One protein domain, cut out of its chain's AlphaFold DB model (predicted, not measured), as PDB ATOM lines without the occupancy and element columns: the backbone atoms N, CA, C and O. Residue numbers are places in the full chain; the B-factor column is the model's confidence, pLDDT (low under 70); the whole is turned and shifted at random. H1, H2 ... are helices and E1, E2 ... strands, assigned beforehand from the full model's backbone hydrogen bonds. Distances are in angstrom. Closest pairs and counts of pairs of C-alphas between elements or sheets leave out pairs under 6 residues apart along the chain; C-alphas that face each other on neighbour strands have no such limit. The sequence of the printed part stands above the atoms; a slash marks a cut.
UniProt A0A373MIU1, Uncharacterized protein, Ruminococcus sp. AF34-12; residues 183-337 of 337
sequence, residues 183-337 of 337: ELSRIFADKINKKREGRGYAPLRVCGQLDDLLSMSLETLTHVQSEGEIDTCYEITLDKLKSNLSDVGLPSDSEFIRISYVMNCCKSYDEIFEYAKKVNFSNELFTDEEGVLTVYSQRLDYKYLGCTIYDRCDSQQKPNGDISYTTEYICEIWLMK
ATOM      1  N   GLU A 183     289.253 292.649 159.438       95.31
ATOM      2  CA  GLU A 183     289.212 291.173 159.396       95.31
ATOM      3  C   GLU A 183     287.774 290.631 159.455       95.31
ATOM      4  O   GLU A 183     287.443 289.662 158.771       95.31
ATOM      5  N   LEU A 184     286.905 291.256 160.251       94.38
ATOM      6  CA  LEU A 184     285.554 290.768 160.492       94.38
ATOM      7  C   LEU A 184     284.622 291.068 159.308       94.38
ATOM      8  O   LEU A 184     283.875 290.177 158.901       94.38
ATOM      9  N   SER A 185     284.758 292.243 158.682       96.00
ATOM     10  CA  SER A 185     284.092 292.603 157.421       96.00
ATOM     11  C   SER A 185     284.438 291.600 156.323       96.00
ATOM     12  O   SER A 185     283.540 291.049 155.682       96.00
ATOM     13  N   ARG A 186     285.726 291.253 156.174       95.94
ATOM     14  CA  ARG A 186     286.167 290.180 155.263       95.94
ATOM     15  C   ARG A 186     285.516 288.843 155.612       95.94
ATOM     16  O   ARG A 186     284.921 288.224 154.739       95.94
ATOM     17  N   ILE A 187     285.557 288.412 156.875       94.56
ATOM     18  CA  ILE A 187     284.958 287.138 157.322       94.56
ATOM     19  C   ILE A 187     283.436 287.093 157.082       94.56
ATOM     20  O   ILE A 187     282.894 286.029 156.772       94.56
ATOM     21  N   PHE A 188     282.722 288.211 157.210       93.81
ATOM     22  CA  PHE A 188     281.286 288.287 156.927       93.81
ATOM     23  C   PHE A 188     280.977 288.277 155.431       93.81
ATOM     24  O   PHE A 188     280.136 287.478 155.006       93.81
ATOM     25  N   ALA A 189     281.683 289.078 154.627       94.31
ATOM     26  CA  ALA A 189     281.576 289.031 153.173       94.31
ATOM     27  C   ALA A 189     281.867 287.613 152.660       94.31
ATOM     28  O   ALA A 189     281.067 287.043 151.925       94.31
ATOM     29  N   ASP A 190     282.921 286.971 153.160       93.44
ATOM     30  CA  ASP A 190     283.328 285.614 152.802       93.44
ATOM     31  C   ASP A 190     282.263 284.546 153.160       93.44
ATOM     32  O   ASP A 190     282.087 283.565 152.431       93.44
ATOM     33  N   LYS A 191     281.485 284.735 154.238       91.69
ATOM     34  CA  LYS A 191     280.332 283.875 154.597       91.69
ATOM     35  C   LYS A 191     279.102 284.119 153.720       91.69
ATOM     36  O   LYS A 191     278.401 283.166 153.375       91.69
ATOM     37  N   ILE A 192     278.807 285.379 153.407       90.75
ATOM     38  CA  ILE A 192     277.604 285.794 152.669       90.75
ATOM     39  C   ILE A 192     277.778 285.556 151.162       90.75
ATOM     40  O   ILE A 192     276.856 285.072 150.505       90.75
ATOM     41  N   ASN A 193     278.974 285.786 150.618       93.00
ATOM     42  CA  ASN A 193     279.295 285.582 149.204       93.00
ATOM     43  C   ASN A 193     279.119 284.119 148.791       93.00
ATOM     44  O   ASN A 193     278.391 283.858 147.836       93.00
ATOM     45  N   LYS A 194     279.548 283.164 149.629       91.56
ATOM     46  CA  LYS A 194     279.281 281.720 149.450       91.56
ATOM     47  C   LYS A 194     277.787 281.362 149.309       91.56
ATOM     48  O   LYS A 194     277.462 280.275 148.829       91.56
ATOM     49  N   LYS A 195     276.858 282.244 149.711       87.31
ATOM     50  CA  LYS A 195     275.405 282.125 149.468       87.31
ATOM     51  C   LYS A 195     274.880 283.030 148.348       87.31
ATOM     52  O   LYS A 195     273.886 282.654 147.731       87.31
ATOM     53  N   ARG A 196     275.506 284.183 148.075       89.38
ATOM     54  CA  ARG A 196     275.194 285.056 146.925       89.38
ATOM     55  C   ARG A 196     275.593 284.386 145.607       89.38
ATOM     56  O   ARG A 196     274.735 284.168 144.756       89.38
ATOM     57  N   GLU A 197     276.843 283.952 145.497       91.38
ATOM     58  CA  GLU A 197     277.421 283.294 144.318       91.38
ATOM     59  C   GLU A 197     276.693 281.982 144.000       91.38
ATOM     60  O   GLU A 197     276.276 281.752 142.867       91.38
ATOM     61  N   GLY A 198     276.413 281.169 145.027       87.62
ATOM     62  CA  GLY A 198     275.617 279.938 144.919       87.62
ATOM     63  C   GLY A 198     274.143 280.141 144.525       87.62
ATOM     64  O   GLY A 198     273.421 279.159 144.359       87.62
ATOM     65  N   ARG A 199     273.690 281.393 144.380       85.75
ATOM     66  CA  ARG A 199     272.380 281.791 143.833       85.75
ATOM     67  C   ARG A 199     272.496 282.651 142.560       85.75
ATOM     68  O   ARG A 199     271.476 283.111 142.058       85.75
ATOM     69  N   GLY A 200     273.705 282.871 142.037       88.69
ATOM     70  CA  GLY A 200     273.957 283.698 140.849       88.69
ATOM     71  C   GLY A 200     273.990 285.213 141.094       88.69
ATOM     72  O   GLY A 200     273.941 285.977 140.133       88.69
ATOM     73  N   TYR A 201     274.074 285.670 142.348       88.62
ATOM     74  CA  TYR A 201     274.232 287.091 142.678       88.62
ATOM     75  C   TYR A 201     275.713 287.476 142.767       88.62
ATOM     76  O   TYR A 201     276.523 286.717 143.300       88.62
ATOM     77  N   ALA A 202     276.054 288.682 142.303       91.69
ATOM     78  CA  ALA A 202     277.406 289.230 142.421       91.69
ATOM     79  C   ALA A 202     277.853 289.310 143.898       91.69
ATOM     80  O   ALA A 202     277.018 289.639 144.751       91.69
ATOM     81  N   PRO A 203     279.127 289.025 144.223       93.62
ATOM     82  CA  PRO A 203     279.637 289.108 145.590       93.62
ATOM     83  C   PRO A 203     279.622 290.548 146.124       93.62
ATOM     84  O   PRO A 203     279.748 291.509 145.366       93.62
ATOM     85  N   LEU A 204     279.483 290.682 147.443       94.50
ATOM     86  CA  LEU A 204     279.747 291.920 148.172       94.50
ATOM     87  C   LEU A 204     281.260 292.129 148.286       94.50
ATOM     88  O   LEU A 204     281.987 291.188 148.617       94.50
ATOM     89  N   ARG A 205     281.709 293.360 148.045       95.69
ATOM     90  CA  ARG A 205     283.064 293.836 148.352       95.69
ATOM     91  C   ARG A 205     283.155 294.299 149.810       95.69
ATOM     92  O   ARG A 205     282.140 294.465 150.482       95.69
ATOM     93  N   VAL A 206     284.371 294.573 150.265       96.88
ATOM     94  CA  VAL A 206     284.672 295.289 151.515       96.88
ATOM     95  C   VAL A 206     285.657 296.415 151.198       96.88
ATOM     96  O   VAL A 206     286.394 296.297 150.223       96.88
ATOM     97  N   CYS A 207     285.689 297.490 151.986       95.69
ATOM     98  CA  CYS A 207     286.671 298.570 151.838       95.69
ATOM     99  C   CYS A 207     286.882 299.297 153.175       95.69
ATOM    100  O   CYS A 207     285.931 299.467 153.940       95.69
ATOM    101  N   GLY A 208     288.117 299.736 153.462       95.31
ATOM    102  CA  GLY A 208     288.448 300.393 154.736       95.31
ATOM    103  C   GLY A 208     287.599 301.636 155.005       95.31
ATOM    104  O   GLY A 208     287.096 301.805 156.106       95.31
ATOM    105  N   GLN A 209     287.316 302.419 153.961       96.19
ATOM    106  CA  GLN A 209     286.512 303.645 154.035       96.19
ATOM    107  C   GLN A 209     285.098 303.424 154.606       96.19
ATOM    108  O   GLN A 209     284.562 304.316 155.257       96.19
ATOM    109  N   LEU A 210     284.489 302.248 154.393       97.00
ATOM    110  CA  LEU A 210     283.189 301.910 154.985       97.00
ATOM    111  C   LEU A 210     283.318 301.507 156.461       97.00
ATOM    112  O   LEU A 210     282.485 301.893 157.276       97.00
ATOM    113  N   ASP A 211     284.362 300.761 156.818       96.00
ATOM    114  CA  ASP A 211     284.622 300.382 158.209       96.00
ATOM    115  C   ASP A 211     285.010 301.615 159.061       96.00
ATOM    116  O   ASP A 211     284.515 301.781 160.180       96.00
ATOM    117  N   ASP A 212     285.805 302.532 158.497       95.50
ATOM    118  CA  ASP A 212     286.128 303.844 159.071       95.50
ATOM    119  C   ASP A 212     284.866 304.703 159.239       95.50
ATOM    120  O   ASP A 212     284.650 305.271 160.312       95.50
ATOM    121  N   LEU A 213     283.983 304.748 158.228       97.00
ATOM    122  CA  LEU A 213     282.708 305.472 158.306       97.00
ATOM    123  C   LEU A 213     281.863 304.977 159.482       97.00
ATOM    124  O   LEU A 213     281.340 305.791 160.242       97.00
ATOM    125  N   LEU A 214     281.731 303.658 159.641       96.19
ATOM    126  CA  LEU A 214     280.977 303.051 160.740       96.19
ATOM    127  C   LEU A 214     281.595 303.413 162.098       96.19
ATOM    128  O   LEU A 214     280.872 303.789 163.017       96.19
ATOM    129  N   SER A 215     282.925 303.376 162.218       93.62
ATOM    130  CA  SER A 215     283.639 303.768 163.441       93.62
ATOM    131  C   SER A 215     283.482 305.261 163.782       93.62
ATOM    132  O   SER A 215     283.271 305.620 164.940       93.62
ATOM    133  N   MET A 216     283.509 306.145 162.778       93.06
ATOM    134  CA  MET A 216     283.354 307.601 162.942       93.06
ATOM    135  C   MET A 216     281.899 308.063 163.129       93.06
ATOM    136  O   MET A 216     281.664 309.220 163.491       93.06
ATOM    137  N   SER A 217     280.918 307.201 162.846       94.81
ATOM    138  CA  SER A 217     279.484 307.543 162.860       94.81
ATOM    139  C   SER A 217     278.721 307.000 164.067       94.81
ATOM    140  O   SER A 217     277.495 307.079 164.094       94.81
ATOM    141  N   LEU A 218     279.436 306.481 165.065       92.94
ATOM    142  CA  LEU A 218     278.879 306.173 166.375       92.94
ATOM    143  C   LEU A 218     278.605 307.478 167.136       92.94
ATOM    144  O   LEU A 218     279.511 308.294 167.312       92.94
ATOM    145  N   GLU A 219     277.376 307.680 167.608       91.62
ATOM    146  CA  GLU A 219     277.006 308.867 168.386       91.62
ATOM    147  C   GLU A 219     276.266 308.529 169.683       91.62
ATOM    148  O   GLU A 219     275.715 307.443 169.854       91.62
ATOM    149  N   THR A 220     276.280 309.472 170.630       91.06
ATOM    150  CA  THR A 220     275.529 309.353 171.883       91.06
ATOM    151  C   THR A 220     274.099 309.828 171.672       91.06
ATOM    152  O   THR A 220     273.839 311.032 171.638       91.06
ATOM    153  N   LEU A 221     273.163 308.889 171.567       90.44
ATOM    154  CA  LEU A 221     271.742 309.207 171.617       90.44
ATOM    155  C   LEU A 221     271.323 309.495 173.063       90.44
ATOM    156  O   LEU A 221     271.953 309.051 174.026       90.44
ATOM    157  N   THR A 222     270.273 310.294 173.229       91.62
ATOM    158  CA  THR A 222     269.710 310.646 174.538       91.62
ATOM    159  C   THR A 222     268.194 310.708 174.430       91.62
ATOM    160  O   THR A 222     267.651 311.460 173.619       91.62
ATOM    161  N   HIS A 223     267.509 309.925 175.256       89.06
ATOM    162  CA  HIS A 223     266.060 309.778 175.252       89.06
ATOM    163  C   HIS A 223     265.502 310.181 176.614       89.06
ATOM    164  O   HIS A 223     265.920 309.659 177.642       89.06
ATOM    165  N   VAL A 224     264.548 311.113 176.627       89.69
ATOM    166  CA  VAL A 224     263.833 311.505 177.848       89.69
ATOM    167  C   VAL A 224     262.498 310.768 177.876       89.69
ATOM    168  O   VAL A 224     261.640 311.007 177.024       89.69
ATOM    169  N   GLN A 225     262.328 309.858 178.834       86.88
ATOM    170  CA  GLN A 225     261.087 309.108 179.034       86.88
ATOM    171  C   GLN A 225     259.992 309.965 179.694       86.88
ATOM    172  O   GLN A 225     260.262 311.017 180.280       86.88
ATOM    173  N   SER A 226     258.738 309.496 179.648       80.38
ATOM    174  CA  SER A 226     257.573 310.214 180.199       80.38
ATOM    175  C   SER A 226     257.675 310.512 181.696       80.38
ATOM    176  O   SER A 226     257.196 311.554 182.138       80.38
ATOM    177  N   GLU A 227     258.325 309.632 182.460       85.69
ATOM    178  CA  GLU A 227     258.517 309.776 183.909       85.69
ATOM    179  C   GLU A 227     259.731 310.653 184.280       85.69
ATOM    180  O   GLU A 227     260.032 310.828 185.460       85.69
ATOM    181  N   GLY A 228     260.445 311.207 183.291       85.69
ATOM    182  CA  GLY A 228     261.652 312.010 183.501       85.69
ATOM    183  C   GLY A 228     262.935 311.202 183.723       85.69
ATOM    184  O   GLY A 228     263.941 311.777 184.136       85.69
ATOM    185  N   GLU A 229     262.919 309.890 183.462       90.56
ATOM    186  CA  GLU A 229     264.151 309.118 183.260       90.56
ATOM    187  C   GLU A 229     264.848 309.595 181.972       90.56
ATOM    188  O   GLU A 229     264.186 309.922 180.983       90.56
ATOM    189  N   ILE A 230     266.178 309.669 181.999       91.50
ATOM    190  CA  ILE A 230     267.016 310.022 180.850       91.50
ATOM    191  C   ILE A 230     267.890 308.814 180.537       91.50
ATOM    192  O   ILE A 230     268.794 308.491 181.310       91.50
ATOM    193  N   ASP A 231     267.635 308.170 179.405       89.88
ATOM    194  CA  ASP A 231     268.473 307.092 178.895       89.88
ATOM    195  C   ASP A 231     269.478 307.651 177.879       89.88
ATOM    196  O   ASP A 231     269.152 308.530 177.077       89.88
ATOM    197  N   THR A 232     270.697 307.123 177.876       90.12
ATOM    198  CA  THR A 232     271.740 307.421 176.886       90.12
ATOM    199  C   THR A 232     272.315 306.122 176.349       90.12
ATOM    200  O   THR A 232     272.635 305.242 177.145       90.12
ATOM    201  N   CYS A 233     272.528 306.016 175.044       89.25
ATOM    202  CA  CYS A 233     273.166 304.853 174.422       89.25
ATOM    203  C   CYS A 233     274.120 305.286 173.304       89.25
ATOM    204  O   CYS A 233     274.086 306.436 172.857       89.25
ATOM    205  N   TYR A 234     274.976 304.368 172.855       89.56
ATOM    206  CA  TYR A 234     275.783 304.543 171.645       89.56
ATOM    207  C   TYR A 234     275.162 303.742 170.492       89.56
ATOM    208  O   TYR A 234     274.971 302.529 170.608       89.56
ATOM    209  N   GLU A 235     274.852 304.412 169.382       88.94
ATOM    210  CA  GLU A 235     274.291 303.807 168.164       88.94
ATOM    211  C   GLU A 235     274.802 304.546 166.913       88.94
ATOM    212  O   GLU A 235     275.248 305.693 166.991       88.94
ATOM    213  N   ILE A 236     274.773 303.880 165.756       91.62
ATOM    214  CA  ILE A 236     275.062 304.484 164.450       91.62
ATOM    215  C   ILE A 236     273.746 304.900 163.791       91.62
ATOM    216  O   ILE A 236     272.889 304.059 163.510       91.62
ATOM    217  N   THR A 237     273.595 306.189 163.478       90.88
ATOM    218  CA  THR A 237     272.420 306.701 162.755       90.88
ATOM    219  C   THR A 237     272.713 306.959 161.278       90.88
ATOM    220  O   THR A 237     273.833 307.279 160.876       90.88
ATOM    221  N   LEU A 238     271.672 306.863 160.442       92.88
ATOM    222  CA  LEU A 238     271.759 307.171 159.009       92.88
ATOM    223  C   LEU A 238     272.157 308.628 158.737       92.88
ATOM    224  O   LEU A 238     272.816 308.898 157.733       92.88
ATOM    225  N   ASP A 239     271.781 309.554 159.620       93.25
ATOM    226  CA  ASP A 239     272.134 310.966 159.485       93.25
ATOM    227  C   ASP A 239     273.595 311.206 159.888       93.25
ATOM    228  O   ASP A 239     274.309 311.922 159.179       93.25
ATOM    229  N   LYS A 240     274.098 310.531 160.936       94.62
ATOM    230  CA  LYS A 240     275.522 310.589 161.291       94.62
ATOM    231  C   LYS A 240     276.403 309.966 160.205       94.62
ATOM    232  O   LYS A 240     277.383 310.606 159.820       94.62
ATOM    233  N   LEU A 241     276.012 308.816 159.642       95.69
ATOM    234  CA  LEU A 241     276.668 308.213 158.471       95.69
ATOM    235  C   LEU A 241     276.754 309.210 157.312       95.69
ATOM    236  O   LEU A 241     277.849 309.530 156.855       95.69
ATOM    237  N   LYS A 242     275.619 309.781 156.888       95.25
ATOM    238  CA  LYS A 242     275.574 310.766 155.794       95.25
ATOM    239  C   LYS A 242     276.412 312.015 156.069       95.25
ATOM    240  O   LYS A 242     277.014 312.545 155.141       95.25
ATOM    241  N   SER A 243     276.483 312.465 157.324       95.12
ATOM    242  CA  SER A 243     277.291 313.631 157.710       95.12
ATOM    243  C   SER A 243     278.804 313.418 157.572       95.12
ATOM    244  O   SER A 243     279.525 314.398 157.437       95.12
ATOM    245  N   ASN A 244     279.271 312.162 157.587       96.25
ATOM    246  CA  ASN A 244     280.691 311.797 157.611       96.25
ATOM    247  C   ASN A 244     281.237 311.315 156.243       96.25
ATOM    248  O   ASN A 244     282.429 311.037 156.134       96.25
ATOM    249  N   LEU A 245     280.403 311.191 155.198       95.12
ATOM    250  CA  LEU A 245     280.786 310.573 153.910       95.12
ATOM    251  C   LEU A 245     281.981 311.250 153.225       95.12
ATOM    252  O   LEU A 245     282.833 310.569 152.655       95.12
ATOM    253  N   SER A 246     282.064 312.581 153.307       94.19
ATOM    254  CA  SER A 246     283.175 313.370 152.764       94.19
ATOM    255  C   SER A 246     284.517 313.022 153.396       94.19
ATOM    256  O   SER A 246     285.540 313.028 152.713       94.19
ATOM    257  N   ASP A 247     284.510 312.713 154.688       95.06
ATOM    258  CA  ASP A 247     285.708 312.659 155.524       95.06
ATOM    259  C   ASP A 247     286.480 311.353 155.289       95.06
ATOM    260  O   ASP A 247     287.702 311.310 155.402       95.06
ATOM    261  N   VAL A 248     285.750 310.315 154.870       93.81
ATOM    262  CA  VAL A 248     286.269 309.025 154.396       93.81
ATOM    263  C   VAL A 248     286.287 308.911 152.865       93.81
ATOM    264  O   VAL A 248     286.601 307.846 152.344       93.81
ATOM    265  N   GLY A 249     285.938 309.963 152.116       92.50
ATOM    266  CA  GLY A 249     285.972 309.966 150.645       92.50
ATOM    267  C   GLY A 249     284.984 309.006 149.961       92.50
ATOM    268  O   GLY A 249     285.326 308.412 148.938       92.50
ATOM    269  N   LEU A 250     283.787 308.821 150.528       94.88
ATOM    270  CA  LEU A 250     282.709 308.007 149.950       94.88
ATOM    271  C   LEU A 250     281.689 308.862 149.165       94.88
ATOM    272  O   LEU A 250     281.569 310.064 149.424       94.88
ATOM    273  N   PRO A 251     280.936 308.273 148.209       93.94
ATOM    274  CA  PRO A 251     279.921 308.996 147.440       93.94
ATOM    275  C   PRO A 251     278.807 309.566 148.329       93.94
ATOM    276  O   PRO A 251     278.306 308.893 149.229       93.94
ATOM    277  N   SER A 252     278.384 310.803 148.060       93.25
ATOM    278  CA  SER A 252     277.342 311.492 148.837       93.25
ATOM    279  C   SER A 252     275.920 310.973 148.579       93.25
ATOM    280  O   SER A 252     275.000 311.309 149.326       93.25
ATOM    281  N   ASP A 253     275.740 310.156 147.542       93.88
ATOM    282  CA  ASP A 253     274.502 309.482 147.151       93.88
ATOM    283  C   ASP A 253     274.419 308.013 147.614       93.88
ATOM    284  O   ASP A 253     273.402 307.363 147.368       93.88
ATOM    285  N   SER A 254     275.433 307.488 148.317       94.25
ATOM    286  CA  SER A 254     275.411 306.108 148.820       94.25
ATOM    287  C   SER A 254     274.247 305.846 149.786       94.25
ATOM    288  O   SER A 254     274.000 306.580 150.749       94.25
ATOM    289  N   GLU A 255     273.541 304.741 149.542       94.44
ATOM    290  CA  GLU A 255     272.482 304.229 150.417       94.44
ATOM    291  C   GLU A 255     273.063 303.233 151.433       94.44
ATOM    292  O   GLU A 255     273.980 302.472 151.115       94.44
ATOM    293  N   PHE A 256     272.503 303.217 152.648       93.81
ATOM    294  CA  PHE A 256     272.982 302.415 153.779       93.81
ATOM    295  C   PHE A 256     271.847 301.629 154.431       93.81
ATOM    296  O   PHE A 256     270.753 302.161 154.636       93.81
ATOM    297  N   ILE A 257     272.125 300.386 154.831       91.38
ATOM    298  CA  ILE A 257     271.195 299.564 155.615       91.38
ATOM    299  C   ILE A 257     271.935 298.679 156.627       91.38
ATOM    300  O   ILE A 257     272.809 297.892 156.259       91.38
ATOM    301  N   ARG A 258     271.548 298.770 157.906       90.81
ATOM    302  CA  ARG A 258     271.911 297.795 158.946       90.81
ATOM    303  C   ARG A 258     271.151 296.502 158.662       90.81
ATOM    304  O   ARG A 258     269.921 296.507 158.662       90.81
ATOM    305  N   ILE A 259     271.864 295.412 158.381       87.06
ATOM    306  CA  ILE A 259     271.240 294.120 158.043       87.06
ATOM    307  C   ILE A 259     271.156 293.164 159.228       87.06
ATOM    308  O   ILE A 259     270.257 292.330 159.242       87.06
ATOM    309  N   SER A 260     272.067 293.282 160.197       86.25
ATOM    310  CA  SER A 260     272.121 292.442 161.397       86.25
ATOM    311  C   SER A 260     272.975 293.105 162.483       86.25
ATOM    312  O   SER A 260     273.755 294.017 162.197       86.25
ATOM    313  N   TYR A 261     272.853 292.635 163.721       86.56
ATOM    314  CA  TYR A 261     273.747 292.986 164.823       86.56
ATOM    315  C   TYR A 261     273.963 291.783 165.748       86.56
ATOM    316  O   TYR A 261     273.177 290.836 165.780       86.56
ATOM    317  N   VAL A 262     275.057 291.815 166.500       85.19
ATOM    318  CA  VAL A 262     275.528 290.727 167.355       85.19
ATOM    319  C   VAL A 262     275.666 291.258 168.770       85.19
ATOM    320  O   VAL A 262     276.485 292.134 169.022       85.19
ATOM    321  N   MET A 263     274.874 290.715 169.689       82.69
ATOM    322  CA  MET A 263     274.859 291.077 171.106       82.69
ATOM    323  C   MET A 263     274.732 289.784 171.918       82.69
ATOM    324  O   MET A 263     273.845 288.975 171.652       82.69
ATOM    325  N   ASN A 264     275.659 289.539 172.846       77.19
ATOM    326  CA  ASN A 264     275.737 288.274 173.597       77.19
ATOM    327  C   ASN A 264     276.384 288.459 174.982       77.19
ATOM    328  O   ASN A 264     277.236 287.675 175.401       77.19
ATOM    329  N   CYS A 265     276.043 289.550 175.671       77.81
ATOM    330  CA  CYS A 265     276.579 289.918 176.982       77.81
ATOM    331  C   CYS A 265     278.117 290.008 177.086       77.81
ATOM    332  O   CYS A 265     278.644 290.039 178.199       77.81
ATOM    333  N   CYS A 266     278.839 290.058 175.961       84.31
ATOM    334  CA  CYS A 266     280.301 290.056 175.898       84.31
ATOM    335  C   CYS A 266     280.903 291.231 176.680       84.31
ATOM    336  O   CYS A 266     280.385 292.352 176.633       84.31
ATOM    337  N   LYS A 267     281.995 290.964 177.403       84.50
ATOM    338  CA  LYS A 267     282.675 291.905 178.308       84.50
ATOM    339  C   LYS A 267     284.063 292.330 177.819       84.50
ATOM    340  O   LYS A 267     284.758 293.057 178.524       84.50
ATOM    341  N   SER A 268     284.435 291.950 176.598       88.56
ATOM    342  CA  SER A 268     285.550 292.538 175.854       88.56
ATOM    343  C   SER A 268     285.283 292.565 174.344       88.56
ATOM    344  O   SER A 268     284.430 291.833 173.831       88.56
ATOM    345  N   TYR A 269     286.073 293.376 173.633       90.00
ATOM    346  CA  TYR A 269     286.170 293.367 172.172       90.00
ATOM    347  C   TYR A 269     286.495 291.959 171.638       90.00
ATOM    348  O   TYR A 269     285.820 291.459 170.740       90.00
ATOM    349  N   ASP A 270     287.482 291.285 172.239       92.44
ATOM    350  CA  ASP A 270     287.934 289.955 171.815       92.44
ATOM    351  C   ASP A 270     286.829 288.896 171.942       92.44
ATOM    352  O   ASP A 270     286.690 288.035 171.071       92.44
ATOM    353  N   GLU A 271     286.008 288.970 172.998       92.56
ATOM    354  CA  GLU A 271     284.870 288.067 173.195       92.56
ATOM    355  C   GLU A 271     283.814 288.228 172.099       92.56
ATOM    356  O   GLU A 271     283.382 287.221 171.529       92.56
ATOM    357  N   ILE A 272     283.404 289.464 171.776       92.19
ATOM    358  CA  ILE A 272     282.393 289.682 170.731       92.19
ATOM    359  C   ILE A 272     282.956 289.372 169.339       92.19
ATOM    360  O   ILE A 272     282.253 288.778 168.525       92.19
ATOM    361  N   PHE A 273     284.231 289.679 169.084       93.12
ATOM    362  CA  PHE A 273     284.923 289.379 167.832       93.12
ATOM    363  C   PHE A 273     284.986 287.867 167.590       93.12
ATOM    364  O   PHE A 273     284.501 287.368 166.570       93.12
ATOM    365  N   GLU A 274     285.487 287.096 168.559       94.06
ATOM    366  CA  GLU A 274     285.537 285.638 168.445       94.06
ATOM    367  C   GLU A 274     284.149 284.982 168.485       94.06
ATOM    368  O   GLU A 274     283.973 283.916 167.887       94.06
ATOM    369  N   TYR A 275     283.143 285.584 169.125       91.88
ATOM    370  CA  TYR A 275     281.759 285.114 169.030       91.88
ATOM    371  C   TYR A 275     281.178 285.350 167.626       91.88
ATOM    372  O   TYR A 275     280.729 284.404 166.975       91.88
ATOM    373  N   ALA A 276     281.257 286.576 167.106       91.44
ATOM    374  CA  ALA A 276     280.723 286.958 165.803       91.44
ATOM    375  C   ALA A 276     281.396 286.193 164.644       91.44
ATOM    376  O   ALA A 276     280.725 285.745 163.705       91.44
ATOM    377  N   LYS A 277     282.699 285.894 164.757       91.50
ATOM    378  CA  LYS A 277     283.417 284.981 163.847       91.50
ATOM    379  C   LYS A 277     282.789 283.584 163.769       91.50
ATOM    380  O   LYS A 277     282.896 282.947 162.721       91.50
ATOM    381  N   LYS A 278     282.050 283.133 164.789       89.81
ATOM    382  CA  LYS A 278     281.378 281.817 164.836       89.81
ATOM    383  C   LYS A 278     279.892 281.851 164.441       89.81
ATOM    384  O   LYS A 278     279.368 280.818 164.029       89.81
ATOM    385  N   VAL A 279     279.218 283.004 164.497       86.31
ATOM    386  CA  VAL A 279     277.799 283.142 164.094       86.31
ATOM    387  C   VAL A 279     277.632 283.044 162.562       86.31
ATOM    388  O   VAL A 279     278.528 283.396 161.787       86.31
ATOM    389  N   ASN A 280     276.487 282.517 162.111       84.00
ATOM    390  CA  ASN A 280     276.194 282.214 160.706       84.00
ATOM    391  C   ASN A 280     275.305 283.277 160.029       84.00
ATOM    392  O   ASN A 280     274.127 283.040 159.773       84.00
ATOM    393  N   PHE A 281     275.899 284.407 159.648       81.38
ATOM    394  CA  PHE A 281     275.225 285.488 158.911       81.38
ATOM    395  C   PHE A 281     274.977 285.202 157.419       81.38
ATOM    396  O   PHE A 281     274.523 286.072 156.684       81.38
ATOM    397  N   SER A 282     275.250 283.987 156.927       78.62
ATOM    398  CA  SER A 282     275.169 283.689 155.485       78.62
ATOM    399  C   SER A 282     273.750 283.804 154.890       78.62
ATOM    400  O   SER A 282     273.593 283.858 153.670       78.62
ATOM    401  N   ASN A 283     272.718 283.885 155.738       78.12
ATOM    402  CA  ASN A 283     271.319 284.022 155.339       78.12
ATOM    403  C   ASN A 283     270.751 285.457 155.427       78.12
ATOM    404  O   ASN A 283     269.625 285.643 154.983       78.12
ATOM    405  N   GLU A 284     271.485 286.474 155.901       75.25
ATOM    406  CA  GLU A 284     270.929 287.814 156.241       75.25
ATOM    407  C   GLU A 284     270.370 288.643 155.058       75.25
ATOM    408  O   GLU A 284     269.811 289.729 155.230       75.25
ATOM    409  N   LEU A 285     270.491 288.139 153.827       73.81
ATOM    410  CA  LEU A 285     269.883 288.714 152.617       73.81
ATOM    411  C   LEU A 285     268.675 287.897 152.109       73.81
ATOM    412  O   LEU A 285     268.048 288.248 151.110       73.81
ATOM    413  N   PHE A 286     268.388 286.764 152.756       69.12
ATOM    414  CA  PHE A 286     267.577 285.664 152.231       69.12
ATOM    415  C   PHE A 286     266.560 285.083 153.223       69.12
ATOM    416  O   PHE A 286     265.832 284.170 152.835       69.12
ATOM    417  N   THR A 287     266.551 285.534 154.477       63.59
ATOM    418  CA  THR A 287     265.549 285.174 155.488       63.59
ATOM    419  C   THR A 287     264.961 286.423 156.118       63.59
ATOM    420  O   THR A 287     265.703 287.361 156.407       63.59
ATOM    421  N   ASP A 288     263.653 286.407 156.351       56.41
ATOM    422  CA  ASP A 288     262.951 287.409 157.156       56.41
ATOM    423  C   ASP A 288     263.091 287.147 158.668       56.41
ATOM    424  O   ASP A 288     263.653 286.137 159.099       56.41
ATOM    425  N   GLU A 289     262.579 288.076 159.483       53.75
ATOM    426  CA  GLU A 289     262.585 287.999 160.954       53.75
ATOM    427  C   GLU A 289     261.797 286.791 161.505       53.75
ATOM    428  O   GLU A 289     262.023 286.371 162.639       53.75
ATOM    429  N   GLU A 290     260.909 286.194 160.700       54.69
ATOM    430  CA  GLU A 290     260.148 284.980 161.031       54.69
ATOM    431  C   GLU A 290     260.888 283.688 160.611       54.69
ATOM    432  O   GLU A 290     260.432 282.576 160.891       54.69
ATOM    433  N   GLY A 291     262.063 283.814 159.979       53.38
ATOM    434  CA  GLY A 291     262.913 282.704 159.547       53.38
ATOM    435  C   GLY A 291     262.466 282.023 158.249       53.38
ATOM    436  O   GLY A 291     263.030 280.990 157.875       53.38
ATOM    437  N   VAL A 292     261.477 282.579 157.542       51.00
ATOM    438  CA  VAL A 292     261.061 282.110 156.217       51.00
ATOM    439  C   VAL A 292     262.059 282.628 155.177       51.00
ATOM    440  O   VAL A 292     262.674 283.680 155.338       51.00
ATOM    441  N   LEU A 293     262.295 281.855 154.108       54.12
ATOM    442  CA  LEU A 293     263.372 282.103 153.137       54.12
ATOM    443  C   LEU A 293     263.031 283.211 152.109       54.12
ATOM    444  O   LEU A 293     263.245 283.048 150.902       54.12
ATOM    445  N   THR A 294     262.453 284.313 152.584       54.97
ATOM    446  CA  THR A 294     262.021 285.455 151.779       54.97
ATOM    447  C   THR A 294     263.226 286.311 151.397       54.97
ATOM    448  O   THR A 294     263.923 286.871 152.240       54.97
ATOM    449  N   VAL A 295     263.498 286.412 150.096       56.81
ATOM    450  CA  VAL A 295     264.635 287.186 149.584       56.81
ATOM    451  C   VAL A 295     264.312 288.678 149.629       56.81
ATOM    452  O   VAL A 295     263.456 289.149 148.878       56.81
ATOM    453  N   TYR A 296     265.046 289.434 150.446       63.78
ATOM    454  CA  TYR A 296     265.024 290.894 150.404       63.78
ATOM    455  C   TYR A 296     265.743 291.372 149.137       63.78
ATOM    456  O   TYR A 296     266.933 291.682 149.160       63.78
ATOM    457  N   SER A 297     265.024 291.445 148.015       61.44
ATOM    458  CA  SER A 297     265.555 291.930 146.730       61.44
ATOM    459  C   SER A 297     266.217 293.310 146.852       61.44
ATOM    460  O   SER A 297     267.283 293.523 146.285       61.44
ATOM    461  N   GLN A 298     265.650 294.177 147.695       63.62
ATOM    462  CA  GLN A 298     266.163 295.490 148.121       63.62
ATOM    463  C   GLN A 298     267.489 295.477 148.924       63.62
ATOM    464  O   GLN A 298     267.905 296.520 149.415       63.62
ATOM    465  N   ARG A 299     268.099 294.305 149.159       77.56
ATOM    466  CA  ARG A 299     269.435 294.133 149.768       77.56
ATOM    467  C   ARG A 299     270.441 293.487 148.795       77.56
ATOM    468  O   ARG A 299     271.581 293.220 149.173       77.56
ATOM    469  N   LEU A 300     270.034 293.167 147.562       82.56
ATOM    470  CA  LEU A 300     270.882 292.457 146.589       82.56
ATOM    471  C   LEU A 300     271.693 293.402 145.693       82.56
ATOM    472  O   LEU A 300     272.788 293.033 145.274       82.56
ATOM    473  N   ASP A 301     271.162 294.595 145.432       87.12
ATOM    474  CA  ASP A 301     271.755 295.687 144.650       87.12
ATOM    475  C   ASP A 301     272.853 296.462 145.401       87.12
ATOM    476  O   ASP A 301     273.674 297.138 144.781       87.12
ATOM    477  N   TYR A 302     272.902 296.313 146.725       92.19
ATOM    478  CA  TYR A 302     274.007 296.754 147.574       92.19
ATOM    479  C   TYR A 302     275.318 296.048 147.194       92.19
ATOM    480  O   TYR A 302     275.328 294.847 146.895       92.19
ATOM    481  N   LYS A 303     276.425 296.803 147.217       93.94
ATOM    482  CA  LYS A 303     277.725 296.399 146.650       93.94
ATOM    483  C   LYS A 303     278.789 296.102 147.702       93.94
ATOM    484  O   LYS A 303     279.651 295.259 147.459       93.94
ATOM    485  N   TYR A 304     278.730 296.778 148.845       96.31
ATOM    486  CA  TYR A 304     279.737 296.715 149.902       96.31
ATOM    487  C   TYR A 304     279.136 296.210 151.210       96.31
ATOM    488  O   TYR A 304     277.975 296.490 151.514       96.31
ATOM    489  N   LEU A 305     279.948 295.502 151.988       96.00
ATOM    490  CA  LEU A 305     279.684 295.131 153.371       96.00
ATOM    491  C   LEU A 305     280.746 295.756 154.272       96.00
ATOM    492  O   LEU A 305     281.933 295.714 153.952       96.00
ATOM    493  N   GLY A 306     280.307 296.282 155.410       95.94
ATOM    494  CA  GLY A 306     281.173 296.708 156.502       95.94
ATOM    495  C   GLY A 306     280.592 296.280 157.843       95.94
ATOM    496  O   GLY A 306     279.397 295.981 157.963       95.94
ATOM    497  N   CYS A 307     281.430 296.246 158.867       95.31
ATOM    498  CA  CYS A 307     280.986 296.044 160.236       95.31
ATOM    499  C   CYS A 307     281.876 296.792 161.217       95.31
ATOM    500  O   CYS A 307     283.078 296.931 161.000       95.31
ATOM    501  N   THR A 308     281.295 297.191 162.342       94.81
ATOM    502  CA  THR A 308     282.039 297.749 163.472       94.81
ATOM    503  C   THR A 308     281.804 296.917 164.729       94.81
ATOM    504  O   THR A 308     280.826 296.169 164.811       94.81
ATOM    505  N   ILE A 309     282.697 297.051 165.708       94.00
ATOM    506  CA  ILE A 309     282.491 296.608 167.085       94.00
ATOM    507  C   ILE A 309     282.663 297.823 167.987       94.00
ATOM    508  O   ILE A 309     283.701 298.481 167.940       94.00
ATOM    509  N   TYR A 310     281.683 298.069 168.851       92.00
ATOM    510  CA  TYR A 310     281.748 299.116 169.863       92.00
ATOM    511  C   TYR A 310     281.175 298.642 171.200       92.00
ATOM    512  O   TYR A 310     280.470 297.635 171.286       92.00
ATOM    513  N   ASP A 311     281.518 299.373 172.258       89.88
ATOM    514  CA  ASP A 311     280.903 299.214 173.572       89.88
ATOM    515  C   ASP A 311     279.580 299.983 173.595       89.88
ATOM    516  O   ASP A 311     279.557 301.205 173.420       89.88
ATOM    517  N   ARG A 312     278.465 299.275 173.778       84.31
ATOM    518  CA  ARG A 312     277.168 299.897 174.012       84.31
ATOM    519  C   ARG A 312     277.090 300.313 175.480       84.31
ATOM    520  O   ARG A 312     276.579 299.586 176.333       84.31
ATOM    521  N   CYS A 313     277.595 301.515 175.739       84.44
ATOM    522  CA  CYS A 313     277.475 302.232 177.004       84.44
ATOM    523  C   CYS A 313     276.038 302.739 177.221       84.44
ATOM    524  O   CYS A 313     275.774 303.939 177.130       84.44
ATOM    525  N   ASP A 314     275.110 301.829 177.513       86.88
ATOM    526  CA  ASP A 314     273.761 302.191 177.950       86.88
ATOM    527  C   ASP A 314     273.832 302.766 179.375       86.88
ATOM    528  O   ASP A 314     274.320 302.118 180.305       86.88
ATOM    529  N   SER A 315     273.319 303.976 179.588       89.56
ATOM    530  CA  SER A 315     273.124 304.543 180.926       89.56
ATOM    531  C   SER A 315     271.698 305.034 181.102       89.56
ATOM    532  O   SER A 315     271.097 305.537 180.160       89.56
ATOM    533  N   GLN A 316     271.166 304.885 182.312       91.44
ATOM    534  CA  GLN A 316     269.880 305.443 182.712       91.44
ATOM    535  C   GLN A 316     270.090 306.320 183.943       91.44
ATOM    536  O   GLN A 316     270.521 305.829 184.990       91.44
ATOM    537  N   GLN A 317     269.734 307.597 183.826       93.50
ATOM    538  CA  GLN A 317     269.607 308.538 184.931       93.50
ATOM    539  C   GLN A 317     268.138 308.657 185.352       93.50
ATOM    540  O   GLN A 317     267.256 308.909 184.534       93.50
ATOM    541  N   LYS A 318     267.876 308.525 186.651       91.69
ATOM    542  CA  LYS A 318     266.534 308.605 187.238       91.69
ATOM    543  C   LYS A 318     266.186 310.022 187.709       91.69
ATOM    544  O   LYS A 318     267.098 310.800 188.000       91.69
ATOM    545  N   PRO A 319     264.892 310.362 187.890       89.44
ATOM    546  CA  PRO A 319     264.459 311.688 188.351       89.44
ATOM    547  C   PRO A 319     265.031 312.134 189.706       89.44
ATOM    548  O   PRO A 319     265.030 313.322 190.015       89.44
ATOM    549  N   ASN A 320     265.513 311.199 190.532       91.56
ATOM    550  CA  ASN A 320     266.179 311.489 191.806       91.56
ATOM    551  C   ASN A 320     267.693 311.763 191.672       91.56
ATOM    552  O   ASN A 320     268.326 312.111 192.666       91.56
ATOM    553  N   GLY A 321     268.265 311.611 190.473       89.19
ATOM    554  CA  GLY A 321     269.690 311.779 190.189       89.19
ATOM    555  C   GLY A 321     270.529 310.497 190.246       89.19
ATOM    556  O   GLY A 321     271.716 310.572 189.936       89.19
ATOM    557  N   ASP A 322     269.957 309.339 190.599       92.94
ATOM    558  CA  ASP A 322     270.684 308.062 190.538       92.94
ATOM    559  C   ASP A 322     270.986 307.697 189.077       92.94
ATOM    560  O   ASP A 322     270.095 307.760 188.231       92.94
ATOM    561  N   ILE A 323     272.219 307.266 188.786       91.69
ATOM    562  CA  ILE A 323     272.623 306.783 187.457       91.69
ATOM    563  C   ILE A 323     273.036 305.314 187.549       91.69
ATOM    564  O   ILE A 323     273.842 304.934 188.400       91.69
ATOM    565  N   SER A 324     272.506 304.491 186.647       90.56
ATOM    566  CA  SER A 324     272.938 303.110 186.417       90.56
ATOM    567  C   SER A 324     273.531 302.951 185.019       90.56
ATOM    568  O   SER A 324     273.013 303.530 184.069       90.56
ATOM    569  N   TYR A 325     274.576 302.132 184.901       87.88
ATOM    570  CA  TYR A 325     275.282 301.848 183.649       87.88
ATOM    571  C   TYR A 325     275.202 300.359 183.309       87.88
ATOM    572  O   TYR A 325     275.355 299.512 184.194       87.88
ATOM    573  N   THR A 326     275.020 300.056 182.028       84.81
ATOM    574  CA  THR A 326     275.150 298.728 181.427       84.81
ATOM    575  C   THR A 326     276.167 298.813 180.290       84.81
ATOM    576  O   THR A 326     276.193 299.779 179.536       84.81
ATOM    577  N   THR A 327     277.031 297.806 180.198       80.69
ATOM    578  CA  THR A 327     278.204 297.786 179.314       80.69
ATOM    579  C   THR A 327     278.222 296.445 178.589       80.69
ATOM    580  O   THR A 327     278.394 295.391 179.220       80.69
ATOM    581  N   GLU A 328     277.963 296.472 177.286       85.56
ATOM    582  CA  GLU A 328     277.805 295.297 176.422       85.56
ATOM    583  C   GLU A 328     278.485 295.566 175.076       85.56
ATOM    584  O   GLU A 328     278.116 296.498 174.365       85.56
ATOM    585  N   TYR A 329     279.445 294.731 174.678       90.00
ATOM    586  CA  TYR A 329     280.030 294.864 173.344       90.00
ATOM    587  C   TYR A 329     279.071 294.349 172.264       90.00
ATOM    588  O   TYR A 329     278.614 293.202 172.327       90.00
ATOM    589  N   ILE A 330     278.817 295.185 171.254       90.38
ATOM    590  CA  ILE A 330     278.001 294.869 170.077       90.38
ATOM    591  C   ILE A 330     278.872 294.876 168.825       90.38
ATOM    592  O   ILE A 330     279.771 295.704 168.689       90.38
ATOM    593  N   CYS A 331     278.578 293.971 167.889       92.81
ATOM    594  CA  CYS A 331     279.024 294.085 166.503       92.81
ATOM    595  C   CYS A 331     277.833 294.424 165.599       92.81
ATOM    596  O   CYS A 331     276.841 293.703 165.623       92.81
ATOM    597  N   GLU A 332     277.916 295.472 164.783       92.62
ATOM    598  CA  GLU A 332     276.878 295.792 163.793       92.62
ATOM    599  C   GLU A 332     277.332 295.484 162.373       92.62
ATOM    600  O   GLU A 332     278.470 295.783 162.017       92.62
ATOM    601  N   ILE A 333     276.430 294.946 161.547       93.31
ATOM    602  CA  ILE A 333     276.696 294.582 160.153       93.31
ATOM    603  C   ILE A 333     275.844 295.455 159.231       93.31
ATOM    604  O   ILE A 333     274.609 295.421 159.272       93.31
ATOM    605  N   TRP A 334     276.518 296.207 158.368       94.75
ATOM    606  CA  TRP A 334     275.928 297.190 157.469       94.75
ATOM    607  C   TRP A 334     276.280 296.887 156.012       94.75
ATOM    608  O   TRP A 334     277.338 296.335 155.705       94.75
ATOM    609  N   LEU A 335     275.393 297.281 155.101       94.94
ATOM    610  CA  LEU A 335     275.669 297.321 153.668       94.94
ATOM    611  C   LEU A 335     275.677 298.764 153.159       94.94
ATOM    612  O   LEU A 335     274.891 299.589 153.627       94.94
ATOM    613  N   MET A 336     276.503 299.011 152.142       95.62
ATOM    614  CA  MET A 336     276.528 300.245 151.351       95.62
ATOM    615  C   MET A 336     276.350 299.933 149.858       95.62
ATOM    616  O   MET A 336     276.760 298.873 149.363       95.62
ATOM    617  N   LYS A 337     275.702 300.849 149.145       92.69
ATOM    618  CA  LYS A 337     275.354 300.747 147.725       92.69
ATOM    619  C   LYS A 337     276.162 301.709 146.863       92.69
ATOM    620  O   LYS A 337     276.398 302.856 147.296       92.69
TER     621      LYS A 337
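Overview. This is residues 183 to 337 of the 337 residues of an uncharacterized protein of Ruminococcus sp. AF34-12 (UniProt A0A373MIU1). A long, twisted sheet is built round the hairpin of E4 and E5, with the hairpin of E1 and E2 beside one half of it and E3 beside the other half. H1, H2 and H4 pack on the E3 half, while the turns of the two hairpins make the opposite end of the long axis. The printed part has 155 residues, with four named helices and five named strands in the order H1 H2 E1 E2 H3 E3 H4 E4 E5; the sheet runs E1 E2 E4 E5 E3, antiparallel throughout, and the class is mixed, helices and strands. The whole is compact, with a radius of gyration of the C-alphas of 17.2 A, yet elongated, spanning 59 by 33 by 30 A.

Along the chain. H1, residues 183 to 199, begins with C-alpha 183 at (289.212, 291.173, 159.396), is 24.8 A long and has a kink of 29 degrees near residue 192. H2 is residues 208 to 216, E1 218 to 224, E2 230 to 236, H3 238 to 244, E3 256 to 263 and H4 269 to 276. E4, residues 304 to 317, is 38.3 A long and bends by 52 degrees at residue 309. E5, residues 323 to 336, is 36.9 A long, bends by 60 degrees at residue 329 and ends with C-alpha 336 at (276.528, 300.245, 151.351).

Arrangement. From edge strand E1, N 221 and O 233 of E2 are 2.9 A apart. Within hydrogen-bond range are also N 232 of E2 and O 315 of E4, 2.8 A apart, N 312 of E4 and O 328 of E5, 2.9 A apart, and N 262 of edge strand E3 and O 331 of E5, 2.7 A apart. E3, H4 and E4 form a split strand-helix-strand unit, two strands running the same way with E5 between them, its crossover right-handed. H2 is over E4 and E5 at a height over the sheet of 8.1 A, along the strands; the closest C-alphas of H2 and E4, Asp 211 and Gly 306, are 5.3 A apart. H4 is over E5, with Ile 272 and Tyr 329 the closest C-alphas at 6.3 A. H1 comes closest to E4 at the C-alphas of Ser 185 and Gly 306, 5.1 A. H3 only grazes the sheet, with residues 238 to 242, but touches H2, Leu 213 and Leu 241 having the closest C-alphas at 6.6 A. Every O i to N i+4 pair is within hydrogen-bond range in H2, H3 and H4, and 9 of 13 in H1.

Size, cuts and confidence. The two C-alphas farthest apart, those of Gly 200 and Asn 320, are 58.6 A apart. The printed part has no cut. The links H3 to E3 and H4 to E4 are long, with 11 and 27 residues. Mean pLDDT of the printed part is 87.9; residues 286 to 298 are under 70.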